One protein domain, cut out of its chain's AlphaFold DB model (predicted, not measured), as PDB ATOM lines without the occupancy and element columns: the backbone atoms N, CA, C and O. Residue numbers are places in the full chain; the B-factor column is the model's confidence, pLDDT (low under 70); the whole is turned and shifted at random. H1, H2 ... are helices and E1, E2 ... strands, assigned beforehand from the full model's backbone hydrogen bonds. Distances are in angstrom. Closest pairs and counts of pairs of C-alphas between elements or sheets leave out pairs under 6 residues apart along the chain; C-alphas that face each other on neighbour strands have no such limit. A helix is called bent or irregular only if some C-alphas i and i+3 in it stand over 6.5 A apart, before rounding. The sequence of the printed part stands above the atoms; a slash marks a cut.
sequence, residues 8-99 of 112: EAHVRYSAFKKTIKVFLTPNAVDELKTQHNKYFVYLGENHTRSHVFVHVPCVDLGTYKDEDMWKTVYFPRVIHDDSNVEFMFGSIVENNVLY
ATOM      1  N   GLU A   8     191.137 209.237 266.491       84.81
ATOM      2  CA  GLU A   8     190.812 209.155 265.081       84.81
ATOM      3  C   GLU A   8     191.810 208.217 264.392       84.81
ATOM      4  O   GLU A   8     192.961 208.570 264.158       84.81
ATOM      5  N   ALA A   9     191.378 207.009 264.047       81.25
ATOM      6  CA  ALA A   9     192.204 206.044 263.341       81.25
ATOM      7  C   ALA A   9     191.836 205.970 261.854       81.25
ATOM      8  O   ALA A   9     190.693 205.710 261.474       81.25
ATOM      9  N   HIS A  10     192.831 206.164 260.996       82.31
ATOM     10  CA  HIS A  10     192.748 205.955 259.558       82.31
ATOM     11  C   HIS A  10     193.346 204.585 259.254       82.31
ATOM     12  O   HIS A  10     194.549 204.374 259.390       82.31
ATOM     13  N   VAL A  11     192.493 203.637 258.871       80.81
ATOM     14  CA  VAL A  11     192.868 202.235 258.665       80.81
ATOM     15  C   VAL A  11     192.794 201.905 257.182       80.81
ATOM     16  O   VAL A  11     191.715 201.936 256.587       80.81
ATOM     17  N   ARG A  12     193.930 201.558 256.578       82.44
ATOM     18  CA  ARG A  12     194.016 201.045 255.211       82.44
ATOM     19  C   ARG A  12     194.123 199.527 255.220       82.44
ATOM     20  O   ARG A  12     195.030 198.965 255.816       82.44
ATOM     21  N   TYR A  13     193.228 198.861 254.502       80.00
ATOM     22  CA  TYR A  13     193.327 197.436 254.219       80.00
ATOM     23  C   TYR A  13     193.945 197.223 252.851       80.00
ATOM     24  O   TYR A  13     193.300 197.481 251.829       80.00
ATOM     25  N   SER A  14     195.172 196.711 252.821       77.00
ATOM     26  CA  SER A  14     195.910 196.523 251.570       77.00
ATOM     27  C   SER A  14     195.198 195.557 250.621       77.00
ATOM     28  O   SER A  14     195.045 195.867 249.442       77.00
ATOM     29  N   ALA A  15     194.664 194.447 251.144       76.25
ATOM     30  CA  ALA A  15     193.947 193.443 250.350       76.25
ATOM     31  C   ALA A  15     192.695 194.005 249.653       76.25
ATOM     32  O   ALA A  15     192.376 193.619 248.534       76.25
ATOM     33  N   PHE A  16     192.012 194.956 250.294       78.12
ATOM     34  CA  PHE A  16     190.783 195.557 249.774       78.12
ATOM     35  C   PHE A  16     191.011 196.906 249.088       78.12
ATOM     36  O   PHE A  16     190.046 197.514 248.630       78.12
ATOM     37  N   LYS A  17     192.257 197.407 249.060       79.56
ATOM     38  CA  LYS A  17     192.616 198.763 248.604       79.56
ATOM     39  C   LYS A  17     191.669 199.836 249.164       79.56
ATOM     40  O   LYS A  17     191.297 200.779 248.471       79.56
ATOM     41  N   LYS A  18     191.257 199.664 250.423       82.25
ATOM     42  CA  LYS A  18     190.230 200.482 251.073       82.25
ATOM     43  C   LYS A  18     190.809 201.163 252.297       82.25
ATOM     44  O   LYS A  18     191.396 200.492 253.140       82.25
ATOM     45  N   THR A  19     190.558 202.459 252.420       83.44
ATOM     46  CA  THR A  19     190.838 203.234 253.629       83.44
ATOM     47  C   THR A  19     189.526 203.573 254.315       83.44
ATOM     48  O   THR A  19     188.544 203.923 253.660       83.44
ATOM     49  N   ILE A  20     189.494 203.438 255.634       83.75
ATOM     50  CA  ILE A  20     188.362 203.830 256.465       83.75
ATOM     51  C   ILE A  20     188.840 204.719 257.602       83.75
ATOM     52  O   ILE A  20     189.986 204.633 258.033       83.75
ATOM     53  N   LYS A  21     187.923 205.534 258.109       86.25
ATOM     54  CA  LYS A  21     188.109 206.315 259.324       86.25
ATOM     55  C   LYS A  21     187.267 205.685 260.428       86.25
ATOM     56  O   LYS A  21     186.081 205.432 260.218       86.25
ATOM     57  N   VAL A  22     187.881 205.396 261.569       83.62
ATOM     58  CA  VAL A  22     187.226 204.837 262.756       83.62
ATOM     59  C   VAL A  22     187.605 205.669 263.975       83.62
ATOM     60  O   VAL A  22     188.719 206.174 264.058       83.62
ATOM     61  N   PHE A  23     186.672 205.830 264.904       85.00
ATOM     62  CA  PHE A  23     186.923 206.492 266.179       85.00
ATOM     63  C   PHE A  23     187.044 205.415 267.250       85.00
ATOM     64  O   PHE A  23     186.156 204.574 267.364       85.00
ATOM     65  N   LEU A  24     188.159 205.415 267.973       81.12
ATOM     66  CA  LEU A  24     188.495 204.414 268.980       81.12
ATOM     67  C   LEU A  24     188.528 205.073 270.354       81.12
ATOM     68  O   LEU A  24     189.041 206.185 270.496       81.12
ATOM     69  N   THR A  25     188.025 204.391 271.378       80.38
ATOM     70  CA  THR A  25     188.302 204.817 272.753       80.38
ATOM     71  C   THR A  25     189.775 204.533 273.108       80.38
ATOM     72  O   THR A  25     190.401 203.632 272.533       80.38
ATOM     73  N   PRO A  26     190.401 205.304 274.012       64.12
ATOM     74  CA  PRO A  26     191.714 204.950 274.542       64.12
ATOM     75  C   PRO A  26     191.639 203.553 275.174       64.12
ATOM     76  O   PRO A  26     190.800 203.320 276.039       64.12
ATOM     77  N   ASN A  27     192.495 202.625 274.730       69.56
ATOM     78  CA  ASN A  27     192.493 201.190 275.080       69.56
ATOM     79  C   ASN A  27     191.455 200.309 274.353       69.56
ATOM     80  O   ASN A  27     191.286 199.144 274.709       69.56
ATOM     81  N   ALA A  28     190.822 200.796 273.282       73.88
ATOM     82  CA  ALA A  28     189.859 200.054 272.456       73.88
ATOM     83  C   ALA A  28     190.477 198.971 271.546       73.88
ATOM     84  O   ALA A  28     190.098 198.822 270.379       73.88
ATOM     85  N   VAL A  29     191.452 198.211 272.047       71.75
ATOM     86  CA  VAL A  29     192.124 197.144 271.291       71.75
ATOM     87  C   VAL A  29     191.093 196.155 270.748       71.75
ATOM     88  O   VAL A  29     191.119 195.811 269.566       71.75
ATOM     89  N   ASP A  30     190.140 195.750 271.582       75.56
ATOM     90  CA  ASP A  30     189.109 194.782 271.212       75.56
ATOM     91  C   ASP A  30     188.105 195.330 270.192       75.56
ATOM     92  O   ASP A  30     187.632 194.584 269.325       75.56
ATOM     93  N   GLU A  31     187.823 196.636 270.217       79.06
ATOM     94  CA  GLU A  31     186.988 197.282 269.199       79.06
ATOM     95  C   GLU A  31     187.696 197.251 267.843       79.06
ATOM     96  O   GLU A  31     187.105 196.827 266.846       79.06
ATOM     97  N   LEU A  32     188.984 197.608 267.811       77.50
ATOM     98  CA  LEU A  32     189.803 197.562 266.602       77.50
ATOM     99  C   LEU A  32     189.938 196.124 266.070       77.50
ATOM    100  O   LEU A  32     189.808 195.895 264.866       77.50
ATOM    101  N   LYS A  33     190.115 195.124 266.945       76.44
ATOM    102  CA  LYS A  33     190.109 193.701 266.558       76.44
ATOM    103  C   LYS A  33     188.779 193.282 265.949       76.44
ATOM    104  O   LYS A  33     188.760 192.658 264.887       76.44
ATOM    105  N   THR A  34     187.672 193.626 266.602       81.25
ATOM    106  CA  THR A  34     186.316 193.317 266.127       81.25
ATOM    107  C   THR A  34     186.069 193.948 264.763       81.25
ATOM    108  O   THR A  34     185.518 193.320 263.857       81.25
ATOM    109  N   GLN A  35     186.529 195.181 264.590       80.62
ATOM    110  CA  GLN A  35     186.439 195.931 263.354       80.62
ATOM    111  C   GLN A  35     187.271 195.259 262.243       80.62
ATOM    112  O   GLN A  35     186.729 194.990 261.170       80.62
ATOM    113  N   HIS A  36     188.527 194.880 262.505       79.06
ATOM    114  CA  HIS A  36     189.351 194.125 261.556       79.06
ATOM    115  C   HIS A  36     188.736 192.766 261.192       79.06
ATOM    116  O   HIS A  36     188.718 192.407 260.016       79.06
ATOM    117  N   ASN A  37     188.198 192.025 262.168       78.62
ATOM    118  CA  ASN A  37     187.559 190.725 261.937       78.62
ATOM    119  C   ASN A  37     186.449 190.821 260.885       78.62
ATOM    120  O   ASN A  37     186.391 189.980 259.994       78.62
ATOM    121  N   LYS A  38     185.625 191.880 260.920       82.38
ATOM    122  CA  LYS A  38     184.561 192.095 259.922       82.38
ATOM    123  C   LYS A  38     185.097 192.140 258.490       82.38
ATOM    124  O   LYS A  38     184.441 191.637 257.589       82.38
ATOM    125  N   TYR A  39     186.278 192.720 258.278       75.31
ATOM    126  CA  TYR A  39     186.902 192.784 256.955       75.31
ATOM    127  C   TYR A  39     187.573 191.463 256.566       75.31
ATOM    128  O   TYR A  39     187.496 191.052 255.414       75.31
ATOM    129  N   PHE A  40     188.196 190.767 257.518       74.50
ATOM    130  CA  PHE A  40     188.933 189.531 257.243       74.50
ATOM    131  C   PHE A  40     188.051 188.292 257.075       74.50
ATOM    132  O   PHE A  40     188.482 187.355 256.407       74.50
ATOM    133  N   VAL A  41     186.808 188.302 257.574       80.75
ATOM    134  CA  VAL A  41     185.814 187.247 257.283       80.75
ATOM    135  C   VAL A  41     185.664 187.015 255.774       80.75
ATOM    136  O   VAL A  41     185.478 185.882 255.348       80.75
ATOM    137  N   TYR A  42     185.825 188.058 254.953       76.69
ATOM    138  CA  TYR A  42     185.726 187.955 253.494       76.69
ATOM    139  C   TYR A  42     186.976 187.381 252.806       76.69
ATOM    140  O   TYR A  42     186.896 187.035 251.632       76.69
ATOM    141  N   LEU A  43     188.121 187.291 253.494       75.94
ATOM    142  CA  LEU A  43     189.363 186.732 252.933       75.94
ATOM    143  C   LEU A  43     189.488 185.221 253.173       75.94
ATOM    144  O   LEU A  43     190.204 184.548 252.442       75.94
ATOM    145  N   GLY A  44     188.774 184.679 254.163       74.00
ATOM    146  CA  GLY A  44     188.814 183.256 254.510       74.00
ATOM    147  C   GLY A  44     189.974 182.863 255.435       74.00
ATOM    148  O   GLY A  44     190.881 183.645 255.719       74.00
ATOM    149  N   GLU A  45     189.932 181.624 255.930       75.06
ATOM    150  CA  GLU A  45     190.801 181.121 257.014       75.06
ATOM    151  C   GLU A  45     192.282 180.987 256.633       75.06
ATOM    152  O   GLU A  45     193.157 180.971 257.500       75.06
ATOM    153  N   ASN A  46     192.586 180.956 255.335       75.56
ATOM    154  CA  ASN A  46     193.953 180.844 254.827       75.56
ATOM    155  C   ASN A  46     194.756 182.144 254.957       75.56
ATOM    156  O   ASN A  46     195.914 182.182 254.554       75.56
ATOM    157  N   HIS A  47     194.171 183.212 255.493       71.38
ATOM    158  CA  HIS A  47     194.805 184.517 255.582       71.38
ATOM    159  C   HIS A  47     195.168 184.884 257.022       71.38
ATOM    160  O   HIS A  47     194.325 184.869 257.920       71.38
ATOM    161  N   THR A  48     196.418 185.290 257.248       70.00
ATOM    162  CA  THR A  48     196.832 185.922 258.505       70.00
ATOM    163  C   THR A  48     196.815 187.429 258.425       70.00
ATOM    164  O   THR A  48     197.041 188.033 257.379       70.00
ATOM    165  N   ARG A  49     196.580 188.040 259.583       70.81
ATOM    166  CA  ARG A  49     196.665 189.481 259.778       70.81
ATOM    167  C   ARG A  49     198.090 189.856 260.158       70.81
ATOM    168  O   ARG A  49     198.704 189.193 260.990       70.81
ATOM    169  N   SER A  50     198.607 190.919 259.564       67.38
ATOM    170  CA  SER A  50     199.792 191.605 260.076       67.38
ATOM    171  C   SER A  50     199.542 193.098 260.067       67.38
ATOM    172  O   SER A  50     198.987 193.635 259.106       67.38
ATOM    173  N   HIS A  51     199.941 193.764 261.142       68.88
ATOM    174  CA  HIS A  51     199.644 195.169 261.358       68.88
ATOM    175  C   HIS A  51     200.917 195.983 261.173       68.88
ATOM    176  O   HIS A  51     201.942 195.743 261.808       68.88
ATOM    177  N   VAL A  52     200.861 196.953 260.270       67.19
ATOM    178  CA  VAL A  52     201.926 197.926 260.049       67.19
ATOM    179  C   VAL A  52     201.350 199.280 260.397       67.19
ATOM    180  O   VAL A  52     200.398 199.722 259.768       67.19
ATOM    181  N   PHE A  53     201.891 199.950 261.402       70.62
ATOM    182  CA  PHE A  53     201.399 201.260 261.813       70.62
ATOM    183  C   PHE A  53     202.491 202.304 261.651       70.62
ATOM    184  O   PHE A  53     203.689 202.032 261.771       70.62
ATOM    185  N   VAL A  54     202.049 203.517 261.346       62.88
ATOM    186  CA  VAL A  54     202.917 204.669 261.157       62.88
ATOM    187  C   VAL A  54     202.425 205.761 262.088       62.88
ATOM    188  O   VAL A  54     201.304 206.246 261.963       62.88
ATOM    189  N   HIS A  55     203.268 206.151 263.037       59.47
ATOM    190  CA  HIS A  55     202.981 207.253 263.949       59.47
ATOM    191  C   HIS A  55     203.397 208.583 263.310       59.47
ATOM    192  O   HIS A  55     204.337 209.226 263.770       59.47
ATOM    193  N   VAL A  56     202.770 208.963 262.188       57.84
ATOM    194  CA  VAL A  56     203.065 210.251 261.544       57.84
ATOM    195  C   VAL A  56     201.782 210.921 261.037       57.84
ATOM    196  O   VAL A  56     201.131 210.378 260.144       57.84
ATOM    197  N   PRO A  57     201.435 212.123 261.540       51.84
ATOM    198  CA  PRO A  57     200.179 212.827 261.256       51.84
ATOM    199  C   PRO A  57     200.035 213.389 259.826       51.84
ATOM    200  O   PRO A  57     199.130 214.170 259.549       51.84
ATOM    201  N   CYS A  58     200.923 213.018 258.899       53.53
ATOM    202  CA  CYS A  58     200.962 213.548 257.530       53.53
ATOM    203  C   CYS A  58     201.010 212.451 256.458       53.53
ATOM    204  O   CYS A  58     201.305 212.734 255.297       53.53
ATOM    205  N   VAL A  59     200.765 211.194 256.839       59.44
ATOM    206  CA  VAL A  59     200.768 210.077 255.893       59.44
ATOM    207  C   VAL A  59     199.435 210.061 255.162       59.44
ATOM    208  O   VAL A  59     198.402 209.684 255.714       59.44
ATOM    209  N   ASP A  60     199.458 210.451 253.893       58.72
ATOM    210  CA  ASP A  60     198.329 210.222 253.003       58.72
ATOM    211  C   ASP A  60     198.223 208.721 252.682       58.72
ATOM    212  O   ASP A  60     198.973 208.175 251.871       58.72
ATOM    213  N   LEU A  61     197.274 208.043 253.332       57.47
ATOM    214  CA  LEU A  61     196.934 206.644 253.054       57.47
ATOM    215  C   LEU A  61     196.128 206.474 251.756       57.47
ATOM    216  O   LEU A  61     195.797 205.341 251.408       57.47
ATOM    217  N   GLY A  62     195.746 207.553 251.068       51.75
ATOM    218  CA  GLY A  62     194.943 207.535 249.846       51.75
ATOM    219  C   GLY A  62     195.769 207.362 248.574       51.75
ATOM    220  O   GLY A  62     195.317 206.714 247.628       51.75
ATOM    221  N   THR A  63     197.003 207.866 248.543       52.44
ATOM    222  CA  THR A  63     197.874 207.675 247.385       52.44
ATOM    223  C   THR A  63     198.482 206.274 247.391       52.44
ATOM    224  O   THR A  63     198.983 205.756 248.385       52.44
ATOM    225  N   TYR A  64     198.411 205.614 246.239       47.81
ATOM    226  CA  TYR A  64     198.942 204.279 245.955       47.81
ATOM    227  C   TYR A  64     200.466 204.159 246.145       47.81
ATOM    228  O   TYR A  64     201.029 203.126 245.816       47.81
ATOM    229  N   LYS A  65     201.148 205.198 246.646       53.47
ATOM    230  CA  LYS A  65     202.588 205.141 246.858       53.47
ATOM    231  C   LYS A  65     202.864 204.022 247.845       53.47
ATOM    232  O   LYS A  65     202.355 204.043 248.963       53.47
ATOM    233  N   ASP A  66     203.570 203.032 247.318       58.84
ATOM    234  CA  ASP A  66     203.768 201.725 247.896       58.84
ATOM    235  C   ASP A  66     204.069 201.816 249.378       58.84
ATOM    236  O   ASP A  66     204.743 202.721 249.862       58.84
ATOM    237  N   GLU A  67     203.606 200.817 250.099       57.06
ATOM    238  CA  GLU A  67     204.010 200.567 251.470       57.06
ATOM    239  C   GLU A  67     205.539 200.646 251.680       57.06
ATOM    240  O   GLU A  67     206.008 201.037 252.750       57.06
ATOM    241  N   ASP A  68     206.322 200.349 250.641       62.38
ATOM    242  CA  ASP A  68     207.769 200.554 250.613       62.38
ATOM    243  C   ASP A  68     208.180 202.029 250.702       62.38
ATOM    244  O   ASP A  68     209.148 202.352 251.391       62.38
ATOM    245  N   MET A  69     207.413 202.955 250.124       61.53
ATOM    246  CA  MET A  69     207.624 204.385 250.335       61.53
ATOM    247  C   MET A  69     207.431 204.751 251.811       61.53
ATOM    248  O   MET A  69     208.239 205.491 252.372       61.53
ATOM    249  N   TRP A  70     206.420 204.197 252.485       61.38
ATOM    250  CA  TRP A  70     206.235 204.451 253.916       61.38
ATOM    251  C   TRP A  70     207.401 203.906 254.743       61.38
ATOM    252  O   TRP A  70     207.871 204.608 255.638       61.38
ATOM    253  N   LYS A  71     207.928 202.720 254.394       60.84
ATOM    254  CA  LYS A  71     209.151 202.159 255.001       60.84
ATOM    255  C   LYS A  71     210.350 203.091 254.888       60.84
ATOM    256  O   LYS A  71     211.120 203.186 255.837       60.84
ATOM    257  N   THR A  72     210.486 203.784 253.759       60.16
ATOM    258  CA  THR A  72     211.616 204.692 253.520       60.16
ATOM    259  C   THR A  72     211.474 206.065 254.177       60.16
ATOM    260  O   THR A  72     212.486 206.652 254.545       60.16
ATOM    261  N   VAL A  73     210.251 206.585 254.328       60.38
ATOM    262  CA  VAL A  73     210.032 207.978 254.758       60.38
ATOM    263  C   VAL A  73     209.692 208.090 256.246       60.38
ATOM    264  O   VAL A  73     210.080 209.064 256.885       60.38
ATOM    265  N   TYR A  74     208.982 207.112 256.817       63.88
ATOM    266  CA  TYR A  74     208.298 207.301 258.102       63.88
ATOM    267  C   TYR A  74     208.663 206.294 259.200       63.88
ATOM    268  O   TYR A  74     208.061 206.348 260.269       63.88
ATOM    269  N   PHE A  75     209.633 205.398 258.975       65.31
ATOM    270  CA  PHE A  75     210.024 204.340 259.925       65.31
ATOM    271  C   PHE A  75     208.802 203.611 260.532       65.31
ATOM    272  O   PHE A  75     208.551 203.703 261.738       65.31
ATOM    273  N   PRO A  76     208.002 202.906 259.706       67.25
ATOM    274  CA  PRO A  76     206.831 202.173 260.165       67.25
ATOM    275  C   PRO A  76     207.245 201.157 261.222       67.25
ATOM    276  O   PRO A  76     208.229 200.429 261.056       67.25
ATOM    277  N   ARG A  77     206.453 201.058 262.283       70.44
ATOM    278  CA  ARG A  77     206.588 199.967 263.238       70.44
ATOM    279  C   ARG A  77     205.671 198.837 262.794       70.44
ATOM    280  O   ARG A  77     204.507 199.040 262.449       70.44
ATOM    281  N   VAL A  78     206.220 197.631 262.766       69.69
ATOM    282  CA  VAL A  78     205.459 196.420 262.467       69.69
ATOM    283  C   VAL A  78     205.104 195.772 263.793       69.69
ATOM    284  O   VAL A  78     205.980 195.542 264.624       69.69
ATOM    285  N   ILE A  79     203.820 195.496 263.991       67.50
ATOM    286  CA  ILE A  79     203.334 194.715 265.117       67.50
ATOM    287  C   ILE A  79     202.790 193.400 264.580       67.50
ATOM    288  O   ILE A  79     201.909 193.350 263.719       67.50
ATOM    289  N   HIS A  80     203.386 192.326 265.081       64.94
ATOM    290  CA  HIS A  80     203.068 190.969 264.667       64.94
ATOM    291  C   HIS A  80     201.900 190.371 265.457       64.94
ATOM    292  O   HIS A  80     201.290 189.416 264.982       64.94
ATOM    293  N   ASP A  81     201.583 190.928 266.628       62.47
ATOM    294  CA  ASP A  81     200.526 190.434 267.505       62.47
ATOM    295  C   ASP A  81     199.891 191.548 268.353       62.47
ATOM    296  O   ASP A  81     200.407 192.652 268.488       62.47
ATOM    297  N   ASP A  82     198.748 191.253 268.962       61.00
ATOM    298  CA  ASP A  82     197.981 192.262 269.685       61.00
ATOM    299  C   ASP A  82     198.599 192.686 271.037       61.00
ATOM    300  O   ASP A  82     198.080 193.603 271.673       61.00
ATOM    301  N   SER A  83     199.686 192.051 271.500       61.66
ATOM    302  CA  SER A  83     200.279 192.334 272.818       61.66
ATOM    303  C   SER A  83     201.007 193.679 272.875       61.66
ATOM    304  O   SER A  83     201.136 194.271 273.941       61.66
ATOM    305  N   ASN A  84     201.419 194.215 271.723       65.31
ATOM    306  CA  ASN A  84     202.097 195.511 271.628       65.31
ATOM    307  C   ASN A  84     201.142 196.684 271.331       65.31
ATOM    308  O   ASN A  84     201.581 197.804 271.061       65.31
ATOM    309  N   VAL A  85     199.829 196.445 271.346       65.38
ATOM    310  CA  VAL A  85     198.839 197.474 271.005       65.38
ATOM    311  C   VAL A  85     198.718 198.530 272.106       65.38
ATOM    312  O   VAL A  85     198.612 199.710 271.788       65.38
ATOM    313  N   GLU A  86     198.817 198.159 273.386       68.69
ATOM    314  CA  GLU A  86     198.841 199.133 274.494       68.69
ATOM    315  C   GLU A  86     199.993 200.138 274.342       68.69
ATOM    316  O   GLU A  86     199.812 201.344 274.515       68.69
ATOM    317  N   PHE A  87     201.160 199.657 273.903       67.56
ATOM    318  CA  PHE A  87     202.308 200.503 273.589       67.56
ATOM    319  C   PHE A  87     202.028 201.464 272.415       67.56
ATOM    320  O   PHE A  87     202.486 202.612 272.432       67.56
ATOM    321  N   MET A  88     201.241 201.041 271.411       69.81
ATOM    322  CA  MET A  88     200.784 201.947 270.346       69.81
ATOM    323  C   MET A  88     199.939 203.082 270.912       69.81
ATOM    324  O   MET A  88     200.235 204.242 270.642       69.81
ATOM    325  N   PHE A  89     198.923 202.759 271.720       69.88
ATOM    326  CA  PHE A  89     198.039 203.755 272.331       69.88
ATOM    327  C   PHE A  89     198.810 204.745 273.212       69.88
ATOM    328  O   PHE A  89     198.564 205.947 273.127       69.88
ATOM    329  N   GLY A  90     199.811 204.275 273.966       68.62
ATOM    330  CA  GLY A  90     200.688 205.139 274.762       68.62
ATOM    331  C   GLY A  90     201.524 206.125 273.938       68.62
ATOM    332  O   GLY A  90     201.846 207.206 274.419       68.62
ATOM    333  N   SER A  91     201.830 205.792 272.681       64.69
ATOM    334  CA  SER A  91     202.605 206.661 271.786       64.69
ATOM    335  C   SER A  91     201.751 207.734 271.085       64.69
ATOM    336  O   SER A  91     202.311 208.700 270.585       64.69
ATOM    337  N   ILE A  92     200.415 207.588 271.055       63.31
ATOM    338  CA  ILE A  92     199.459 208.410 270.265       63.31
ATOM    339  C   ILE A  92     198.907 209.621 271.047       63.31
ATOM    340  O   ILE A  92     198.241 210.494 270.480       63.31
ATOM    341  N   VAL A  93     199.215 209.707 272.344       59.34
ATOM    342  CA  VAL A  93     198.684 210.718 273.280       59.34
ATOM    343  C   VAL A  93     198.958 212.164 272.834       59.34
ATOM    344  O   VAL A  93     198.215 213.066 273.208       59.34
ATOM    345  N   GLU A  94     199.968 212.406 271.993       60.12
ATOM    346  CA  GLU A  94     200.310 213.756 271.530       60.12
ATOM    347  C   GLU A  94     199.317 214.369 270.532       60.12
ATOM    348  O   GLU A  94     199.188 215.588 270.512       60.12
ATOM    349  N   ASN A  95     198.607 213.578 269.713       70.56
ATOM    350  CA  ASN A  95     197.779 214.134 268.627       70.56
ATOM    351  C   ASN A  95     196.438 213.424 268.378       70.56
ATOM    352  O   ASN A  95     195.698 213.856 267.500       70.56
ATOM    353  N   ASN A  96     196.098 212.358 269.112       79.00
ATOM    354  CA  ASN A  96     194.833 211.613 268.967       79.00
ATOM    355  C   ASN A  96     194.529 211.104 267.540       79.00
ATOM    356  O   ASN A  96     193.377 210.793 267.240       79.00
ATOM    357  N   VAL A  97     195.529 210.993 266.658       78.31
ATOM    358  CA  VAL A  97     195.366 210.446 265.302       78.31
ATOM    359  C   VAL A  97     196.290 209.248 265.105       78.31
ATOM    360  O   VAL A  97     197.491 209.329 265.363       78.31
ATOM    361  N   LEU A  98     195.735 208.138 264.617       77.88
ATOM    362  CA  LEU A  98     196.453 206.899 264.323       77.88
ATOM    363  C   LEU A  98     196.356 206.557 262.834       77.88
ATOM    364  O   LEU A  98     195.261 206.463 262.292       77.88
ATOM    365  N   TYR A  99     197.486 206.272 262.189       77.75
ATOM    366  CA  TYR A  99     197.514 205.744 260.824       77.75
ATOM    367  C   TYR A  99     197.950 204.276 260.840       77.75
ATOM    368  O   TYR A  99     199.047 203.935 261.292       77.75
TER     369      TYR A  99
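What this domain is: This is residues 8 to 99 of the 112 residues of an uncharacterized protein of Medicago truncatula (UniProt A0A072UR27). Two small strand-and-helix parts sit side by side: a sheet of three strands, E2, E1 and E5, with H1 over one face, and a ribbon of two strands, E3 and E4, with H3 running beside it. The two parts meet where the end of E3 comes to the end of E5, while H2 lies away from the other helices, after the long loop of residues 55 to 66. The printed part has 92 residues, with three named helices and five named strands in the order E1 E2 H1 E3 H2 E4 H3 E5; the class is mixed, helices and strands. The sheet of order E2, E1, E5 is mixed and the pair E3, E4 antiparallel. The whole is compact, with a radius of gyration of the C-alphas of 13.0 A and spans of 36 by 30 by 22 A.

How they stand to each other: E1, residues 8 to 13, and E2, residues 18 to 24, form a hairpin, antiparallel at 149 degrees, with N 11 and O 20 2.8 A apart, within hydrogen-bond range. E5, residues 97 to 99, is parallel to E1 at 9 degrees, with N 10 and O 98 at 2.8 A. H1, residues 29 to 40, is on this sheet, making two layers, a helix on one face of a sheet; its height over the sheet is 7.9 A, on a local plane fitted to only just enough C-alphas, 6. It lies over E2 and runs along the strands, at 24 degrees to E2 on the local plane. E3, residues 47 to 54, and E4, residues 77 to 79, are antiparallel at 149 degrees, with N 53 and O 77 at 3.0 A. The closest C-alphas of E3 and E5, Val 54 and Tyr 99, are 5.5 A apart. H3, residues 82 to 91, is near E3 and is irregular, C-alphas 83 and 86 being 7.1 A apart. H1 and H3 only just touch, with 3 pairs of C-alphas within 8 A, by residue 29 of H1 alone; the closest are Val 29 and Val 85, 6.7 A. H2, residues 67 to 73, is apart from H1 and H3. In H2 every O i to N i+4 pair is within hydrogen-bond range; in H1 it is 7 of 8 and in H3 4 of 6.

Where its parts are: E1 begins at C-alpha 8, (190.812, 209.155, 265.081), and is 16.2 A long; E2 is 18.4 A, H1 16.3 A and E3 22.4 A. H2 measures 10.1 A, E4 6.5 A and H3 15.3 A. E5, 6.8 A, ends at C-alpha 99, (197.514, 205.744, 260.824).

The domain as a whole: The C-alphas farthest apart, Asn 46 and Glu 94, are 37.5 A apart. The printed part has no cut. The link from E3 to H2, 12 residues, is long. Mean pLDDT of the printed part is 70.2; residues 54 to 76 and 78 to 94 are among those under 70.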